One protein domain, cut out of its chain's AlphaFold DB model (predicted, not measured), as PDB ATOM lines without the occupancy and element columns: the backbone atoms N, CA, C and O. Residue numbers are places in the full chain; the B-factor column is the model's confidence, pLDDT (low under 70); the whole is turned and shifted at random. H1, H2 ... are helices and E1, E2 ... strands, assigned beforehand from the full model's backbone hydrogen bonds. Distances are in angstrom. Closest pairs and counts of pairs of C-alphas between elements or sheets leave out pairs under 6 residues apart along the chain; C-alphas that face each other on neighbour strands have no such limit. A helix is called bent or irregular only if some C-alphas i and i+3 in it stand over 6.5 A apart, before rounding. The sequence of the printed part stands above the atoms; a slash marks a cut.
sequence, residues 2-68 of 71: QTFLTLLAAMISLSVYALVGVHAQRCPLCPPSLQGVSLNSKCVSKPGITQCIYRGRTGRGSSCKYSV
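Overview. This is residues 2 to 68 of the 71 residues of an uncharacterized protein of Paxillus rubicundulus Ve08.2h10 (UniProt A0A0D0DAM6). A single long helix, H1, sticks out like a handle with its residues 2 to 23 standing free, and a small, twisted antiparallel sheet of three strands, E1, E2 and E3, makes the head at the other end. A long link, residues 26 to 36, joins the two parts, and its residues 33 to 34 fold back to pair with the beginning of E1, so that the head is the sheet with this short pairing at the edge strand E1. The printed part has 67 residues with one named helix followed by three named strands, in the order H1 E1 E2 E3; the sheet's order is E1 - E2 - E3, and the class is mixed, helices and strands. The whole is extended, with a radius of gyration of the C-alphas of 18.6 A, and its C-alphas span 62 by 28 by 13 A, a rod in outline, the free helix making much of the length.

Along the chain. H1 is residues 2 to 25 and measures 37.4 A from first to last C-alpha. It begins at C-alpha 2 at (163.456, 123.128, 162.873) and ends at C-alpha 25 at (180.009, 137.093, 193.338). It is neither bent nor irregular, but only just: C-alphas 22 and 25 are 6.3 A apart. E1, residues 37 to 45, is the longest strand by residues and measures 22.7 A, with C-alpha 37 at (203.290, 126.176, 197.115). E1 bends by 51 degrees at residue 40. E2 is residues 49 to 55 and measures 19.4 A. E3 is residues 61 to 67 and measures 19.8 A, ending at C-alpha 67 at (189.918, 142.045, 190.643).

Arrangement. H1 is not on the sheet, with 0 pairs of C-alphas within 10 A. H1 is apart from E2 and from E3. In the backbone of H1, 17 of 20 O i to N i+4 pairs are within hydrogen-bond range. Within the long link from H1 to E1, residues 33 to 34 pair with residues 37 to 38 of E1, antiparallel. The three strands form a meander, each strand the antiparallel neighbour of the one before. E1 and E2 are a hairpin, with 154 degrees between their directions. The C-alphas of Val 44 and Thr 50 face each other at 4.5 A. Across this pair, N 43 and O 51 are within hydrogen-bond range at 2.9 A, and N 51 and O 43 at 2.8 A. E2 and E3 are also a hairpin, with 166 degrees between their directions. The C-alphas of Arg 55 and Gly 61 face each other at 4.2 A. N 52 and O 64 are within hydrogen-bond range at 2.8 A, and N 64 and O 52 at 2.9 A. E2 is the inner strand; E1 and E3 are the edge strands. The sheet is strongly twisted, but only just, its C-alphas lying up to 4.5 A off its best plane.

Size, cuts and confidence. The two C-alphas farthest apart are those of Gln 2 and Gly 59, at 61.6 A, while those of Gln 2 and Val 68, the first and last printed residues, are 40.3 A apart. Without the free residues 2 to 23, the body has 45 residues, spans 33 by 17 by 11 A and has a radius of gyration of 10.8 A. The printed part has no cut. The link from H1 to E1 is long, with 11 residues; those from E1 to E2, 3 residues, and from E2 to E3, 5 residues, are tight. The mean pLDDT of the printed part is 70.2. In this predicted model 28 printed residues are under 70: residue 2, residues 13 to 28, 45 to 48, 57 to 61, and 67 to 68.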
ATOM      1  N   GLN A   2     162.066 123.465 162.501       61.31
ATOM      2  CA  GLN A   2     163.456 123.128 162.873       61.31
ATOM      3  C   GLN A   2     164.285 124.287 163.458       61.31
ATOM      4  O   GLN A   2     165.079 124.076 164.368       61.31
ATOM      5  N   THR A   3     164.078 125.511 162.971       74.06
ATOM      6  CA  THR A   3     164.840 126.710 163.377       74.06
ATOM      7  C   THR A   3     164.571 127.148 164.815       74.06
ATOM      8  O   THR A   3     165.415 127.770 165.451       74.06
ATOM      9  N   PHE A   4     163.392 126.817 165.338       78.00
ATOM     10  CA  PHE A   4     162.988 127.198 166.687       78.00
ATOM     11  C   PHE A   4     163.704 126.354 167.746       78.00
ATOM     12  O   PHE A   4     164.140 126.873 168.768       78.00
ATOM     13  N   LEU A   5     163.881 125.059 167.470       78.12
ATOM     14  CA  LEU A   5     164.537 124.119 168.379       78.12
ATOM     15  C   LEU A   5     166.040 124.394 168.502       78.12
ATOM     16  O   LEU A   5     166.588 124.323 169.600       78.12
ATOM     17  N   THR A   6     166.702 124.768 167.406       82.25
ATOM     18  CA  THR A   6     168.118 125.163 167.427       82.25
ATOM     19  C   THR A   6     168.347 126.456 168.200       82.25
ATOM     20  O   THR A   6     169.309 126.543 168.963       82.25
ATOM     21  N   LEU A   7     167.449 127.436 168.068       80.81
ATOM     22  CA  LEU A   7     167.535 128.682 168.831       80.81
ATOM     23  C   LEU A   7     167.399 128.423 170.339       80.81
ATOM     24  O   LEU A   7     168.144 128.975 171.147       80.81
ATOM     25  N   LEU A   8     166.482 127.528 170.713       81.56
ATOM     26  CA  LEU A   8     166.228 127.155 172.101       81.56
ATOM     27  C   LEU A   8     167.432 126.417 172.713       81.56
ATOM     28  O   LEU A   8     167.856 126.752 173.817       81.56
ATOM     29  N   ALA A   9     168.053 125.497 171.969       79.88
ATOM     30  CA  ALA A   9     169.274 124.810 172.397       79.88
ATOM     31  C   ALA A   9     170.465 125.773 172.580       79.88
ATOM     32  O   ALA A   9     171.220 125.653 173.551       79.88
ATOM     33  N   ALA A  10     170.615 126.764 171.694       78.75
ATOM     34  CA  ALA A  10     171.647 127.791 171.818       78.75
ATOM     35  C   ALA A  10     171.443 128.658 173.074       78.75
ATOM     36  O   ALA A  10     172.386 128.862 173.837       78.75
ATOM     37  N   MET A  11     170.209 129.096 173.346       77.19
ATOM     38  CA  MET A  11     169.872 129.892 174.537       77.19
ATOM     39  C   MET A  11     170.064 129.107 175.842       77.19
ATOM     40  O   MET A  11     170.579 129.654 176.819       77.19
ATOM     41  N   ILE A  12     169.717 127.814 175.860       78.31
ATOM     42  CA  ILE A  12     169.992 126.926 177.002       78.31
ATOM     43  C   ILE A  12     171.507 126.789 177.219       78.31
ATOM     44  O   ILE A  12     171.980 126.872 178.348       78.31
ATOM     45  N   SER A  13     172.290 126.661 176.147       69.62
ATOM     46  CA  SER A  13     173.750 126.560 176.254       69.62
ATOM     47  C   SER A  13     174.356 127.856 176.811       69.62
ATOM     48  O   SER A  13     175.127 127.823 177.766       69.62
ATOM     49  N   LEU A  14     173.953 129.015 176.279       62.25
ATOM     50  CA  LEU A  14     174.410 130.343 176.712       62.25
ATOM     51  C   LEU A  14     174.035 130.676 178.165       62.25
ATOM     52  O   LEU A  14     174.837 131.275 178.882       62.25
ATOM     53  N   SER A  15     172.848 130.275 178.620       60.66
ATOM     54  CA  SER A  15     172.406 130.516 180.002       60.66
ATOM     55  C   SER A  15     173.203 129.699 181.023       60.66
ATOM     56  O   SER A  15     173.522 130.217 182.093       60.66
ATOM     57  N   VAL A  16     173.634 128.482 180.675       57.50
ATOM     58  CA  VAL A  16     174.552 127.693 181.513       57.50
ATOM     59  C   VAL A  16     175.930 128.361 181.609       57.50
ATOM     60  O   VAL A  16     176.465 128.477 182.710       57.50
ATOM     61  N   TYR A  17     176.483 128.894 180.512       52.56
ATOM     62  CA  TYR A  17     177.752 129.643 180.560       52.56
ATOM     63  C   TYR A  17     177.649 130.949 181.368       52.56
ATOM     64  O   TYR A  17     178.581 131.295 182.095       52.56
ATOM     65  N   ALA A  18     176.513 131.649 181.299       55.59
ATOM     66  CA  ALA A  18     176.278 132.860 182.085       55.59
ATOM     67  C   ALA A  18     176.145 132.566 183.593       55.59
ATOM     68  O   ALA A  18     176.685 133.310 184.414       55.59
ATOM     69  N   LEU A  19     175.501 131.457 183.976       51.94
ATOM     70  CA  LEU A  19     175.372 131.042 185.378       51.94
ATOM     71  C   LEU A  19     176.730 130.699 186.010       51.94
ATOM     72  O   LEU A  19     176.989 131.090 187.148       51.94
ATOM     73  N   VAL A  20     177.643 130.065 185.267       53.88
ATOM     74  CA  VAL A  20     179.008 129.787 185.756       53.88
ATOM     75  C   VAL A  20     179.806 131.084 185.991       53.88
ATOM     76  O   VAL A  20     180.655 131.125 186.880       53.88
ATOM     77  N   GLY A  21     179.496 132.168 185.269       51.00
ATOM     78  CA  GLY A  21     180.112 133.486 185.471       51.00
ATOM     79  C   GLY A  21     179.544 134.284 186.655       51.00
ATOM     80  O   GLY A  21     180.287 134.995 187.330       51.00
ATOM     81  N   VAL A  22     178.245 134.155 186.947       49.12
ATOM     82  CA  VAL A  22     177.550 134.968 187.971       49.12
ATOM     83  C   VAL A  22     177.718 134.413 189.393       49.12
ATOM     84  O   VAL A  22     177.680 135.168 190.365       49.12
ATOM     85  N   HIS A  23     178.029 133.124 189.561       45.28
ATOM     86  CA  HIS A  23     178.357 132.579 190.888       45.28
ATOM     87  C   HIS A  23     179.726 133.034 191.441       45.28
ATOM     88  O   HIS A  23     180.024 132.791 192.613       45.28
ATOM     89  N   ALA A  24     180.525 133.781 190.669       46.62
ATOM     90  CA  ALA A  24     181.754 134.429 191.139       46.62
ATOM     91  C   ALA A  24     181.510 135.754 191.899       46.62
ATOM     92  O   ALA A  24     182.421 136.561 192.068       46.62
ATOM     93  N   GLN A  25     180.296 135.987 192.412       46.06
ATOM     94  CA  GLN A  25     180.009 137.093 193.338       46.06
ATOM     95  C   GLN A  25     180.622 136.883 194.738       46.06
ATOM     96  O   GLN A  25     180.593 137.772 195.589       46.06
ATOM     97  N   ARG A  26     181.222 135.711 194.983       50.34
ATOM     98  CA  ARG A  26     182.155 135.482 196.088       50.34
ATOM     99  C   ARG A  26     183.527 135.982 195.652       50.34
ATOM    100  O   ARG A  26     184.044 135.502 194.651       50.34
ATOM    101  N   CYS A  27     184.086 136.932 196.406       50.81
ATOM    102  CA  CYS A  27     185.461 137.430 196.286       50.81
ATOM    103  C   CYS A  27     186.408 136.364 195.713       50.81
ATOM    104  O   CYS A  27     186.344 135.237 196.210       50.81
ATOM    105  N   PRO A  28     187.282 136.686 194.738       61.06
ATOM    106  CA  PRO A  28     188.135 135.692 194.104       61.06
ATOM    107  C   PRO A  28     188.862 134.869 195.166       61.06
ATOM    108  O   PRO A  28     189.698 135.379 195.910       61.06
ATOM    109  N   LEU A  29     188.462 133.607 195.309       71.19
ATOM    110  CA  LEU A  29     188.997 132.744 196.347       71.19
ATOM    111  C   LEU A  29     190.430 132.400 195.959       71.19
ATOM    112  O   LEU A  29     190.669 131.835 194.894       71.19
ATOM    113  N   CYS A  30     191.384 132.744 196.822       76.50
ATOM    114  CA  CYS A  30     192.758 132.295 196.661       76.50
ATOM    115  C   CYS A  30     192.784 130.763 196.671       76.50
ATOM    116  O   CYS A  30     192.362 130.181 197.678       76.50
ATOM    117  N   PRO A  31     193.279 130.096 195.615       78.38
ATOM    118  CA  PRO A  31     193.445 128.655 195.660       78.38
ATOM    119  C   PRO A  31     194.387 128.276 196.816       78.38
ATOM    120  O   PRO A  31     195.344 129.010 197.092       78.38
ATOM    121  N   PRO A  32     194.136 127.147 197.507       80.69
ATOM    122  CA  PRO A  32     194.903 126.747 198.689       80.69
ATOM    123  C   PRO A  32     196.373 126.451 198.363       80.69
ATOM    124  O   PRO A  32     197.233 126.552 199.238       80.69
ATOM    125  N   SER A  33     196.671 126.129 197.103       80.50
ATOM    126  CA  SER A  33     198.032 126.007 196.592       80.50
ATOM    127  C   SER A  33     198.137 126.456 195.133       80.50
ATOM    128  O   SER A  33     197.164 126.398 194.382       80.50
ATOM    129  N   LEU A  34     199.329 126.900 194.738       77.75
ATOM    130  CA  LEU A  34     199.723 127.140 193.350       77.75
ATOM    131  C   LEU A  34     201.080 126.480 193.119       77.75
ATOM    132  O   LEU A  34     202.029 126.769 193.842       77.75
ATOM    133  N   GLN A  35     201.169 125.593 192.124       76.31
ATOM    134  CA  GLN A  35     202.415 124.905 191.745       76.31
ATOM    135  C   GLN A  35     203.154 124.261 192.940       76.31
ATOM    136  O   GLN A  35     204.365 124.392 193.090       76.31
ATOM    137  N   GLY A  36     202.413 123.601 193.837       79.50
ATOM    138  CA  GLY A  36     202.987 122.943 195.018       79.50
ATOM    139  C   GLY A  36     203.381 123.887 196.163       79.50
ATOM    140  O   GLY A  36     203.927 123.432 197.165       79.50
ATOM    141  N   VAL A  37     203.084 125.185 196.053       81.69
ATOM    142  CA  VAL A  37     203.290 126.176 197.115       81.69
ATOM    143  C   VAL A  37     201.962 126.493 197.791       81.69
ATOM    144  O   VAL A  37     200.995 126.847 197.119       81.69
ATOM    145  N   SER A  38     201.906 126.391 199.119       83.19
ATOM    146  CA  SER A  38     200.706 126.701 199.898       83.19
ATOM    147  C   SER A  38     200.446 128.205 199.984       83.19
ATOM    148  O   SER A  38     201.371 129.025 200.018       83.19
ATOM    149  N   LEU A  39     199.166 128.571 200.058       82.06
ATOM    150  CA  LEU A  39     198.749 129.934 200.355       82.06
ATOM    151  C   LEU A  39     199.312 130.345 201.720       82.06
ATOM    152  O   LEU A  39     199.028 129.713 202.733       82.06
ATOM    153  N   ASN A  40     200.106 131.409 201.739       84.81
ATOM    154  CA  ASN A  40     200.671 131.956 202.966       84.81
ATOM    155  C   ASN A  40     199.749 133.020 203.567       84.81
ATOM    156  O   ASN A  40     199.484 133.013 204.764       84.81
ATOM    157  N   SER A  41     199.253 133.943 202.746       79.50
ATOM    158  CA  SER A  41     198.319 134.970 203.205       79.50
ATOM    159  C   SER A  41     197.405 135.457 202.086       79.50
ATOM    160  O   SER A  41     197.727 135.362 200.900       79.50
ATOM    161  N   LYS A  42     196.241 135.985 202.478       79.81
ATOM    162  CA  LYS A  42     195.280 136.633 201.585       79.81
ATOM    163  C   LYS A  42     194.948 138.027 202.107       79.81
ATOM    164  O   LYS A  42     194.680 138.184 203.295       79.81
ATOM    165  N   CYS A  43     194.932 139.009 201.215       75.81
ATOM    166  CA  CYS A  43     194.531 140.379 201.514       75.81
ATOM    167  C   CYS A  43     193.394 140.779 200.576       75.81
ATOM    168  O   CYS A  43     193.512 140.626 199.363       75.81
ATOM    169  N   VAL A  44     192.304 141.303 201.132       75.88
ATOM    170  CA  VAL A  44     191.211 141.884 200.345       75.88
ATOM    171  C   VAL A  44     191.261 143.392 200.540       75.88
ATOM    172  O   VAL A  44     190.957 143.889 201.623       75.88
ATOM    173  N   SER A  45     191.660 144.123 199.502       68.25
ATOM    174  CA  SER A  45     191.675 145.587 199.519       68.25
ATOM    175  C   SER A  45     190.373 146.129 198.939       68.25
ATOM    176  O   SER A  45     189.906 145.638 197.912       68.25
ATOM    177  N   LYS A  46     189.807 147.189 199.531       61.16
ATOM    178  CA  LYS A  46     188.813 148.044 198.850       61.16
ATOM    179  C   LYS A  46     189.540 148.679 197.650       61.16
ATOM    180  O   LYS A  46     190.573 149.298 197.895       61.16
ATOM    181  N   PRO A  47     189.130 148.471 196.379       68.94
ATOM    182  CA  PRO A  47     187.765 148.286 195.854       68.94
ATOM    183  C   PRO A  47     187.378 146.842 195.432       68.94
ATOM    184  O   PRO A  47     186.703 146.652 194.424       68.94
ATOM    185  N   GLY A  48     187.793 145.810 196.170       68.50
ATOM    186  CA  GLY A  48     187.480 144.402 195.868       68.50
ATOM    187  C   GLY A  48     188.597 143.657 195.129       68.50
ATOM    188  O   GLY A  48     188.329 142.712 194.387       68.50
ATOM    189  N   ILE A  49     189.850 144.084 195.306       76.06
ATOM    190  CA  ILE A  49     191.017 143.356 194.800       76.06
ATOM    191  C   ILE A  49     191.414 142.327 195.853       76.06
ATOM    192  O   ILE A  49     191.741 142.691 196.982       76.06
ATOM    193  N   THR A  50     191.410 141.051 195.478       79.00
ATOM    194  CA  THR A  50     191.958 139.980 196.310       79.00
ATOM    195  C   THR A  50     193.386 139.697 195.879       79.00
ATOM    196  O   THR A  50     193.641 139.342 194.730       79.00
ATOM    197  N   GLN A  51     194.327 139.874 196.798       80.62
ATOM    198  CA  GLN A  51     195.719 139.491 196.625       80.62
ATOM    199  C   GLN A  51     195.995 138.208 197.404       80.62
ATOM    200  O   GLN A  51     195.742 138.128 198.605       80.62
ATOM    201  N   CYS A  52     196.553 137.224 196.714       82.19
ATOM    202  CA  CYS A  52     196.954 135.935 197.255       82.19
ATOM    203  C   CYS A  52     198.477 135.867 197.255       82.19
ATOM    204  O   CYS A  52     199.098 136.085 196.215       82.19
ATOM    205  N   ILE A  53     199.077 135.597 198.409       83.50
ATOM    206  CA  ILE A  53     200.527 135.528 198.585       83.50
ATOM    207  C   ILE A  53     200.892 134.080 198.891       83.50
ATOM    208  O   ILE A  53     200.460 133.519 199.897       83.50
ATOM    209  N   TYR A  54     201.722 133.495 198.039       84.62
ATOM    210  CA  TYR A  54     202.260 132.146 198.166       84.62
ATOM    211  C   TYR A  54     203.733 132.274 198.521       84.62
ATOM    212  O   TYR A  54     204.458 132.968 197.816       84.62
ATOM    213  N   ARG A  55     204.198 131.651 199.607       80.00
ATOM    214  CA  ARG A  55     205.626 131.657 199.965       80.00
ATOM    215  C   ARG A  55     206.250 130.326 199.582       80.00
ATOM    216  O   ARG A  55     205.984 129.317 200.225       80.00
ATOM    217  N   GLY A  56     207.081 130.330 198.540       71.38
ATOM    218  CA  GLY A  56     207.890 129.170 198.189       71.38
ATOM    219  C   GLY A  56     208.941 128.881 199.262       71.38
ATOM    220  O   GLY A  56     209.421 129.794 199.938       71.38
ATOM    221  N   ARG A  57     209.348 127.611 199.386       66.19
ATOM    222  CA  ARG A  57     210.411 127.163 200.311       66.19
ATOM    223  C   ARG A  57     211.750 127.889 200.113       66.19
ATOM    224  O   ARG A  57     212.546 127.954 201.038       66.19
ATOM    225  N   THR A  58     211.982 128.455 198.930       66.81
ATOM    226  CA  THR A  58     213.206 129.178 198.546       66.81
ATOM    227  C   THR A  58     213.134 130.691 198.791       66.81
ATOM    228  O   THR A  58     213.978 131.434 198.301       66.81
ATOM    229  N   GLY A  59     212.102 131.187 199.485       62.28
ATOM    230  CA  GLY A  59     211.909 132.622 199.739       62.28
ATOM    231  C   GLY A  59     211.369 133.418 198.542       62.28
ATOM    232  O   GLY A  59     210.910 134.545 198.720       62.28
ATOM    233  N   ARG A  60     211.330 132.834 197.334       63.72
ATOM    234  CA  ARG A  60     210.600 133.394 196.186       63.72
ATOM    235  C   ARG A  60     209.113 133.117 196.365       63.72
ATOM    236  O   ARG A  60     208.649 131.992 196.193       63.72
ATOM    237  N   GLY A  61     208.377 134.141 196.778       66.88
ATOM    238  CA  GLY A  61     206.925 134.084 196.847       66.88
ATOM    239  C   GLY A  61     206.277 134.549 195.547       66.88
ATOM    240  O   GLY A  61     206.707 135.540 194.962       66.88
ATOM    241  N   SER A  62     205.231 133.858 195.105       74.12
ATOM    242  CA  SER A  62     204.375 134.322 194.010       74.12
ATOM    243  C   SER A  62     203.199 135.093 194.597       74.12
ATOM    244  O   SER A  62     202.602 134.661 195.584       74.12
ATOM    245  N   SER A  63     202.854 136.237 194.004       74.56
ATOM    246  CA  SER A  63     201.637 136.963 194.370       74.56
ATOM    247  C   SER A  63     200.686 137.030 193.182       74.56
ATOM    248  O   SER A  63     201.088 137.444 192.097       74.56
ATOM    249  N   CYS A  64     199.438 136.624 193.392       72.19
ATOM    250  CA  CYS A  64     198.378 136.689 192.391       72.19
ATOM    251  C   CYS A  64     197.370 137.757 192.815       72.19
ATOM    252  O   CYS A  64     196.992 137.821 193.985       72.19
ATOM    253  N   LYS A  65     196.953 138.612 191.877       72.38
ATOM    254  CA  LYS A  65     195.942 139.649 192.105       72.38
ATOM    255  C   LYS A  65     194.718 139.333 191.266       72.38
ATOM    256  O   LYS A  65     194.832 139.140 190.061       72.38
ATOM    257  N   TYR A  66     193.564 139.327 191.908       71.19
ATOM    258  CA  TYR A  66     192.279 139.082 191.283       71.19
ATOM    259  C   TYR A  66     191.371 140.279 191.563       71.19
ATOM    260  O   TYR A  66     191.126 140.614 192.723       71.19
ATOM    261  N   SER A  67     190.883 140.949 190.524       67.69
ATOM    262  CA  SER A  67     189.918 142.045 190.643       67.69
ATOM    263  C   SER A  67     188.538 141.589 190.190       67.69
ATOM    264  O   SER A  67     188.403 140.985 189.134       67.69
ATOM    265  N   VAL A  68     187.497 141.944 190.950       60.56
ATOM    266  CA  VAL A  68     186.088 141.719 190.555       60.56
ATOM    267  C   VAL A  68     185.635 142.594 189.375       60.56
ATOM    268  O   VAL A  68     184.561 142.387 188.826       60.56
TER     269      VAL A  68